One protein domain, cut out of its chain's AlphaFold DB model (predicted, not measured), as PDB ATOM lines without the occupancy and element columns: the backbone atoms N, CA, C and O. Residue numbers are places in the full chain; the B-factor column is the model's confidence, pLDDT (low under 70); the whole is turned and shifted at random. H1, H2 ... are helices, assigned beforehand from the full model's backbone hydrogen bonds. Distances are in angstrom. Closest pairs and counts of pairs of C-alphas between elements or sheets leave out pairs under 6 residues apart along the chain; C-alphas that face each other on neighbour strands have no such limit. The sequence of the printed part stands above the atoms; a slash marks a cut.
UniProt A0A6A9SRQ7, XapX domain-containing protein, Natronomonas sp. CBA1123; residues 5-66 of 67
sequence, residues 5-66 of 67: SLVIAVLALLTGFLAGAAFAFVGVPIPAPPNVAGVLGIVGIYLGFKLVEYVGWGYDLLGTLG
ATOM      1  N   SER A   5      43.610  21.869  21.865       91.69
ATOM      2  CA  SER A   5      44.346  21.803  20.605       91.69
ATOM      3  C   SER A   5      43.727  20.812  19.618       91.69
ATOM      4  O   SER A   5      43.540  21.160  18.453       91.69
ATOM      5  N   LEU A   6      43.349  19.613  20.070       90.94
ATOM      6  CA  LEU A   6      42.704  18.600  19.238       90.94
ATOM      7  C   LEU A   6      41.329  19.071  18.771       90.94
ATOM      8  O   LEU A   6      40.989  18.901  17.602       90.94
ATOM      9  N   VAL A   7      40.556  19.707  19.657       94.44
ATOM     10  CA  VAL A   7      39.249  20.275  19.290       94.44
ATOM     11  C   VAL A   7      39.415  21.330  18.197       94.44
ATOM     12  O   VAL A   7      38.719  21.266  17.184       94.44
ATOM     13  N   ILE A   8      40.362  22.260  18.352       95.56
ATOM     14  CA  ILE A   8      40.637  23.300  17.348       95.56
ATOM     15  C   ILE A   8      41.078  22.675  16.021       95.56
ATOM     16  O   ILE A   8      40.596  23.091  14.970       95.56
ATOM     17  N   ALA A   9      41.946  21.662  16.046       94.62
ATOM     18  CA  ALA A   9      42.414  20.990  14.835       94.62
ATOM     19  C   ALA A   9      41.266  20.312  14.064       94.62
ATOM     20  O   ALA A   9      41.164  20.464  12.846       94.62
ATOM     21  N   VAL A  10      40.372  19.612  14.769       95.81
ATOM     22  CA  VAL A  10      39.191  18.972  14.163       95.81
ATOM     23  C   VAL A  10      38.240  20.018  13.585       95.81
ATOM     24  O   VAL A  10      37.769  19.857  12.458       95.81
ATOM     25  N   LEU A  11      37.983  21.106  14.315       96.19
ATOM     26  CA  LEU A  11      37.146  22.199  13.825       96.19
ATOM     27  C   LEU A  11      37.758  22.862  12.585       96.19
ATOM     28  O   LEU A  11      37.046  23.054  11.606       96.19
ATOM     29  N   ALA A  12      39.065  23.136  12.573       95.25
ATOM     30  CA  ALA A  12      39.753  23.725  11.424       95.25
ATOM     31  C   ALA A  12      39.670  22.829  10.176       95.25
ATOM     32  O   ALA A  12      39.382  23.320   9.082       95.25
ATOM     33  N   LEU A  13      39.860  21.514  10.340       94.88
ATOM     34  CA  LEU A  13      39.699  20.538   9.261       94.88
ATOM     35  C   LEU A  13      38.264  20.538   8.714       94.88
ATOM     36  O   LEU A  13      38.073  20.604   7.500       94.88
ATOM     37  N   LEU A  14      37.260  20.503   9.597       98.00
ATOM     38  CA  LEU A  14      35.848  20.534   9.204       98.00
ATOM     39  C   LEU A  14      35.483  21.842   8.499       98.00
ATOM     40  O   LEU A  14      34.807  21.812   7.473       98.00
ATOM     41  N   THR A  15      35.954  22.986   8.994       96.00
ATOM     42  CA  THR A  15      35.736  24.285   8.348       96.00
ATOM     43  C   THR A  15      36.344  24.315   6.948       96.00
ATOM     44  O   THR A  15      35.663  24.715   6.005       96.00
ATOM     45  N   GLY A  16      37.587  23.848   6.781       93.75
ATOM     46  CA  GLY A  16      38.240  23.768   5.472       93.75
ATOM     47  C   GLY A  16      37.505  22.843   4.497       93.75
ATOM     48  O   GLY A  16      37.288  23.210   3.342       93.75
ATOM     49  N   PHE A  17      37.060  21.677   4.975       95.06
ATOM     50  CA  PHE A  17      36.262  20.731   4.192       95.06
ATOM     51  C   PHE A  17      34.939  21.345   3.722       95.06
ATOM     52  O   PHE A  17      34.627  21.297   2.533       95.06
ATOM     53  N   LEU A  18      34.178  21.956   4.635       97.31
ATOM     54  CA  LEU A  18      32.886  22.566   4.318       97.31
ATOM     55  C   LEU A  18      33.032  23.763   3.378       97.31
ATOM     56  O   LEU A  18      32.240  23.899   2.448       97.31
ATOM     57  N   ALA A  19      34.060  24.596   3.571       93.62
ATOM     58  CA  ALA A  19      34.377  25.671   2.640       93.62
ATOM     59  C   ALA A  19      34.656  25.099   1.244       93.62
ATOM     60  O   ALA A  19      33.979  25.468   0.289       93.62
ATOM     61  N   GLY A  20      35.576  24.135   1.122       92.75
ATOM     62  CA  GLY A  20      35.885  23.486  -0.155       92.75
ATOM     63  C   GLY A  20      34.653  22.885  -0.841       92.75
ATOM     64  O   GLY A  20      34.441  23.115  -2.031       92.75
ATOM     65  N   ALA A  21      33.802  22.188  -0.082       95.38
ATOM     66  CA  ALA A  21      32.549  21.628  -0.581       95.38
ATOM     67  C   ALA A  21      31.581  22.713  -1.081       95.38
ATOM     68  O   ALA A  21      30.982  22.549  -2.142       95.38
ATOM     69  N   ALA A  22      31.456  23.836  -0.369       95.56
ATOM     70  CA  ALA A  22      30.607  24.952  -0.779       95.56
ATOM     71  C   ALA A  22      31.094  25.607  -2.084       95.56
ATOM     72  O   ALA A  22      30.292  25.848  -2.984       95.56
ATOM     73  N   PHE A  23      32.403  25.848  -2.225       94.19
ATOM     74  CA  PHE A  23      32.975  26.394  -3.464       94.19
ATOM     75  C   PHE A  23      32.773  25.440  -4.650       94.19
ATOM     76  O   PHE A  23      32.348  25.875  -5.721       94.19
ATOM     77  N   ALA A  24      32.992  24.136  -4.444       92.75
ATOM     78  CA  ALA A  24      32.733  23.116  -5.459       92.75
ATOM     79  C   ALA A  24      31.247  23.056  -5.853       92.75
ATOM     80  O   ALA A  24      30.931  22.958  -7.035       92.75
ATOM     81  N   PHE A  25      30.340  23.166  -4.877       96.75
ATOM     82  CA  PHE A  25      28.896  23.160  -5.105       96.75
ATOM     83  C   PHE A  25      28.420  24.358  -5.940       96.75
ATOM     84  O   PHE A  25      27.584  24.197  -6.823       96.75
ATOM     85  N   VAL A  26      28.968  25.551  -5.691       96.50
ATOM     86  CA  VAL A  26      28.626  26.782  -6.431       96.50
ATOM     87  C   VAL A  26      29.407  26.899  -7.756       96.50
ATOM     88  O   VAL A  26      29.112  27.763  -8.577       96.50
ATOM     89  N   GLY A  27      30.385  26.021  -8.005       91.56
ATOM     90  CA  GLY A  27      31.175  26.012  -9.240       91.56
ATOM     91  C   GLY A  27      32.169  27.171  -9.350       91.56
ATOM     92  O   GLY A  27      32.572  27.539 -10.452       91.56
ATOM     93  N   VAL A  28      32.559  27.762  -8.220       91.62
ATOM     94  CA  VAL A  28      33.529  28.863  -8.161       91.62
ATOM     95  C   VAL A  28      34.925  28.342  -7.799       91.62
ATOM     96  O   VAL A  28      35.039  27.389  -7.024       91.62
ATOM     97  N   PRO A  29      36.006  28.957  -8.319       85.56
ATOM     98  CA  PRO A  29      37.363  28.608  -7.909       85.56
ATOM     99  C   PRO A  29      37.533  28.729  -6.393       85.56
ATOM    100  O   PRO A  29      37.068  29.693  -5.782       85.56
ATOM    101  N   ILE A  30      38.220  27.763  -5.786       87.38
ATOM    102  CA  ILE A  30      38.522  27.803  -4.354       87.38
ATOM    103  C   ILE A  30      39.556  28.913  -4.054       87.38
ATOM    104  O   ILE A  30      40.476  29.104  -4.847       87.38
ATOM    105  N   PRO A  31      39.472  29.610  -2.903       80.75
ATOM    106  CA  PRO A  31      40.489  30.582  -2.479       80.75
ATOM    107  C   PRO A  31      41.809  29.936  -2.018       80.75
ATOM    108  O   PRO A  31      42.825  30.616  -1.902       80.75
ATOM    109  N   ALA A  32      41.784  28.635  -1.707       82.06
ATOM    110  CA  ALA A  32      42.950  27.858  -1.290       82.06
ATOM    111  C   ALA A  32      43.873  27.533  -2.486       82.06
ATOM    112  O   ALA A  32      43.429  27.627  -3.633       82.06
ATOM    113  N   PRO A  33      45.141  27.125  -2.264       84.69
ATOM    114  CA  PRO A  33      46.062  26.813  -3.354       84.69
ATOM    115  C   PRO A  33      45.458  25.764  -4.302       84.69
ATOM    116  O   PRO A  33      45.191  24.640  -3.871       84.69
ATOM    117  N   PRO A  34      45.239  26.094  -5.587       81.06
ATOM    118  CA  PRO A  34      44.446  25.251  -6.483       81.06
ATOM    119  C   PRO A  34      45.243  24.085  -7.080       81.06
ATOM    120  O   PRO A  34      44.692  23.277  -7.822       81.06
ATOM    121  N   ASN A  35      46.550  24.004  -6.813       89.56
ATOM    122  CA  ASN A  35      47.437  23.006  -7.396       89.56
ATOM    123  C   ASN A  35      48.389  22.399  -6.358       89.56
ATOM    124  O   ASN A  35      48.648  22.962  -5.293       89.56
ATOM    125  N   VAL A  36      48.938  21.235  -6.716       92.00
ATOM    126  CA  VAL A  36      49.881  20.484  -5.876       92.00
ATOM    127  C   VAL A  36      51.110  21.328  -5.532       92.00
ATOM    128  O   VAL A  36      51.568  21.290  -4.396       92.00
ATOM    129  N   ALA A  37      51.605  22.141  -6.471       91.56
ATOM    130  CA  ALA A  37      52.753  23.014  -6.236       91.56
ATOM    131  C   ALA A  37      52.505  24.017  -5.093       91.56
ATOM    132  O   ALA A  37      53.370  24.201  -4.240       91.56
ATOM    133  N   GLY A  38      51.316  24.618  -5.025       90.56
ATOM    134  CA  GLY A  38      50.940  25.557  -3.972       90.56
ATOM    135  C   GLY A  38      50.804  24.889  -2.604       90.56
ATOM    136  O   GLY A  38      51.293  25.423  -1.611       90.56
ATOM    137  N   VAL A  39      50.218  23.688  -2.548       93.38
ATOM    138  CA  VAL A  39      50.141  22.895  -1.305       93.38
ATOM    139  C   VAL A  39      51.540  22.516  -0.816       93.38
ATOM    140  O   VAL A  39      51.858  22.715   0.355       93.38
ATOM    141  N   LEU A  40      52.402  22.030  -1.714       96.50
ATOM    142  CA  LEU A  40      53.793  21.704  -1.391       96.50
ATOM    143  C   LEU A  40      54.587  22.937  -0.943       96.50
ATOM    144  O   LEU A  40      55.427  22.815  -0.057       96.50
ATOM    145  N   GLY A  41      54.292  24.119  -1.487       94.81
ATOM    146  CA  GLY A  41      54.845  25.387  -1.012       94.81
ATOM    147  C   GLY A  41      54.513  25.658   0.458       94.81
ATOM    148  O   GLY A  41      55.422  25.910   1.244       94.81
ATOM    149  N   ILE A  42      53.240  25.533   0.860       94.69
ATOM    150  CA  ILE A  42      52.817  25.706   2.266       94.69
ATOM    151  C   ILE A  42      53.506  24.686   3.181       94.69
ATOM    152  O   ILE A  42      54.019  25.052   4.239       94.69
ATOM    153  N   VAL A  43      53.555  23.418   2.764       95.94
ATOM    154  CA  VAL A  43      54.248  22.361   3.518       95.94
ATOM    155  C   VAL A  43      55.735  22.689   3.665       95.94
ATOM    156  O   VAL A  43      56.275  22.602   4.766       95.94
ATOM    157  N   GLY A  44      56.391  23.123   2.587       97.31
ATOM    158  CA  GLY A  44      57.796  23.530   2.594       97.31
ATOM    159  C   GLY A  44      58.073  24.708   3.528       97.31
ATOM    160  O   GLY A  44      59.057  24.672   4.262       97.31
ATOM    161  N   ILE A  45      57.185  25.709   3.568       96.62
ATOM    162  CA  ILE A  45      57.282  26.842   4.504       96.62
ATOM    163  C   ILE A  45      57.233  26.348   5.953       96.62
ATOM    164  O   ILE A  45      58.087  26.724   6.755       96.62
ATOM    165  N   TYR A  46      56.272  25.483   6.293       95.69
ATOM    166  CA  TYR A  46      56.141  24.951   7.652       95.69
ATOM    167  C   TYR A  46      57.356  24.114   8.072       95.69
ATOM    168  O   TYR A  46      57.888  24.292   9.168       95.69
ATOM    169  N   LEU A  47      57.824  23.224   7.191       97.31
ATOM    170  CA  LEU A  47      58.998  22.395   7.457       97.31
ATOM    171  C   LEU A  47      60.268  23.238   7.590       97.31
ATOM    172  O   LEU A  47      61.048  23.009   8.511       97.31
ATOM    173  N   GLY A  48      60.461  24.227   6.715       95.94
ATOM    174  CA  GLY A  48      61.580  25.164   6.797       95.94
ATOM    175  C   GLY A  48      61.575  25.944   8.111       95.94
ATOM    176  O   GLY A  48      62.599  25.998   8.786       95.94
ATOM    177  N   PHE A  49      60.414  26.462   8.522       94.31
ATOM    178  CA  PHE A  49      60.243  27.127   9.815       94.31
ATOM    179  C   PHE A  49      60.637  26.212  10.984       94.31
ATOM    180  O   PHE A  49      61.460  26.590  11.816       94.31
ATOM    181  N   LYS A  50      60.110  24.981  11.019       93.69
ATOM    182  CA  LYS A  50      60.415  24.016  12.084       93.69
ATOM    183  C   LYS A  50      61.875  23.583  12.101       93.69
ATOM    184  O   LYS A  50      62.428  23.370  13.175       93.69
ATOM    185  N   LEU A  51      62.502  23.459  10.934       95.75
ATOM    186  CA  LEU A  51      63.917  23.122  10.825       95.75
ATOM    187  C   LEU A  51      64.786  24.211  11.455       95.75
ATOM    188  O   LEU A  51      65.631  23.895  12.282       95.75
ATOM    189  N   VAL A  52      64.548  25.473  11.089       94.19
ATOM    190  CA  VAL A  52      65.244  26.664  11.610       94.19
ATOM    191  C   VAL A  52      65.076  26.778  13.130       94.19
ATOM    192  O   VAL A  52      66.060  26.959  13.846       94.19
ATOM    193  N   GLU A  53      63.852  26.582  13.629       90.12
ATOM    194  CA  GLU A  53      63.545  26.528  15.067       90.12
ATOM    195  C   GLU A  53      64.313  25.397  15.774       90.12
ATOM    196  O   GLU A  53      64.906  25.617  16.827       90.12
ATOM    197  N   TYR A  54      64.364  24.202  15.175       92.19
ATOM    198  CA  TYR A  54      65.057  23.041  15.739       92.19
ATOM    199  C   TYR A  54      66.579  23.214  15.793       92.19
ATOM    200  O   TYR A  54      67.201  22.861  16.794       92.19
ATOM    201  N   VAL A  55      67.194  23.765  14.740       94.31
ATOM    202  CA  VAL A  55      68.643  24.034  14.726       94.31
ATOM    203  C   VAL A  55      69.027  25.243  15.586       94.31
ATOM    204  O   VAL A  55      70.215  25.515  15.751       94.31
ATOM    205  N   GLY A  56      68.044  25.972  16.128       87.00
ATOM    206  CA  GLY A  56      68.259  27.170  16.941       87.00
ATOM    207  C   GLY A  56      68.910  28.313  16.165       87.00
ATOM    208  O   GLY A  56      69.534  29.192  16.756       87.00
ATOM    209  N   TRP A  57      68.817  28.286  14.836       83.88
ATOM    210  CA  TRP A  57      69.516  29.227  13.977       83.88
ATOM    211  C   TRP A  57      68.531  30.294  13.533       83.88
ATOM    212  O   TRP A  57      67.685  30.051  12.689       83.88
ATOM    213  N   GLY A  58      68.601  31.477  14.125       80.00
ATOM    214  CA  GLY A  58      67.666  32.554  13.832       80.00
ATOM    215  C   GLY A  58      68.084  33.839  14.519       80.00
ATOM    216  O   GLY A  58      68.936  33.837  15.405       80.00
ATOM    217  N   TYR A  59      67.494  34.943  14.084       84.31
ATOM    218  CA  TYR A  59      67.680  36.242  14.711       84.31
ATOM    219  C   TYR A  59      66.355  36.669  15.331       84.31
ATOM    220  O   TYR A  59      65.334  36.698  14.640       84.31
ATOM    221  N   ASP A  60      66.367  36.986  16.624       83.94
ATOM    222  CA  ASP A  60      65.192  37.500  17.323       83.94
ATOM    223  C   ASP A  60      64.961  38.969  16.953       83.94
ATOM    224  O   ASP A  60      65.361  39.900  17.652       83.94
ATOM    225  N   LEU A  61      64.332  39.170  15.795       85.50
ATOM    226  CA  LEU A  61      63.999  40.497  15.289       85.50
ATOM    227  C   LEU A  61      63.127  41.269  16.281       85.50
ATOM    228  O   LEU A  61      63.352  42.460  16.467       85.50
ATOM    229  N   LEU A  62      62.173  40.603  16.933       85.31
ATOM    230  CA  LEU A  62      61.242  41.243  17.863       85.31
ATOM    231  C   LEU A  62      61.979  41.744  19.105       85.31
ATOM    232  O   LEU A  62      61.941  42.945  19.380       85.31
ATOM    233  N   GLY A  63      62.789  40.882  19.728       83.81
ATOM    234  CA  GLY A  63      63.640  41.274  20.848       83.81
ATOM    235  C   GLY A  63      64.604  42.409  20.492       83.81
ATOM    236  O   GLY A  63      64.827  43.313  21.295       83.81
ATOM    237  N   THR A  64      65.131  42.440  19.263       88.56
ATOM    238  CA  THR A  64      66.045  43.517  18.829       88.56
ATOM    239  C   THR A  64      65.351  44.835  18.499       88.56
ATOM    240  O   THR A  64      65.972  45.892  18.593       88.56
ATOM    241  N   LEU A  65      64.068  44.784  18.141       90.81
ATOM    242  CA  LEU A  65      63.210  45.955  17.974       90.81
ATOM    243  C   LEU A  65      62.592  46.416  19.306       90.81
ATOM    244  O   LEU A  65      61.901  47.432  19.327       90.81
ATOM    245  N   GLY A  66      62.864  45.704  20.407       86.75
ATOM    246  CA  GLY A  66      62.359  46.018  21.744       86.75
ATOM    247  C   GLY A  66      60.868  45.727  21.933       86.75
ATOM    248  O   GLY A  66      60.243  46.369  22.777       86.75
TER     249      GLY A  66
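This is residues 5 to 66 of the 67 residues of the protein "XapX domain-containing protein" of Natronomonas sp. CBA1123 (UniProt A0A6A9SRQ7). Two long helices, H1 and H2, run in roughly opposite directions as an open, widely spaced pair, with the loop of residues 27 to 35 leading from the end of H1 to the start of H2. At the far end of H2 the printed part turns off through residues 56 to 60 into the small helix H3, and this arm sticks out from the pair. The printed part has 62 residues with three named helices, in the order H1, H2, H3, and no named strand; the class is all helix. The whole is extended, with a radius of gyration of the C-alphas of 17.0 A, and elongated, spanning 48 by 29 by 22 A.

The longest helix, H1, residues 5 to 26, touches no helix. H2, residues 36 to 55, follows it after a short link of nine residues, and the two are apart. H3, residues 61 to 65, follows H2 after a tight link of five residues; it is apart from H2 and also from H1. Residues 5 to 15, which belong to H1, stand free. Residues 34 to 40, of which 36 to 40 belong to H2, stand free too, and so do residues 43 to 66, of which 43 to 55 belong to H2 and 61 to 65 to H3. In H1, H2 and H3 every O i to N i+4 pair is within hydrogen-bond range.

H1, 22 residues, measures 31.7 A from C-alpha 5 at (44.346, 21.803, 20.605) to C-alpha 26 at (28.626, 26.782, -6.431), with z falling. H2, 20 residues, measures 28.1 A from C-alpha 36 at (49.881, 20.484, -5.876) to C-alpha 55 at (68.643, 24.034, 14.726), with z rising. H3, five residues, measures 6.1 A and ends with C-alpha 65 at (63.210, 45.955, 17.974).

The two C-alphas farthest apart, those of Phe 25 and Thr 64, are 48.7 A apart. The printed part has no cut and no long link. Its mean pLDDT is 91.7, and no printed residue is under 70.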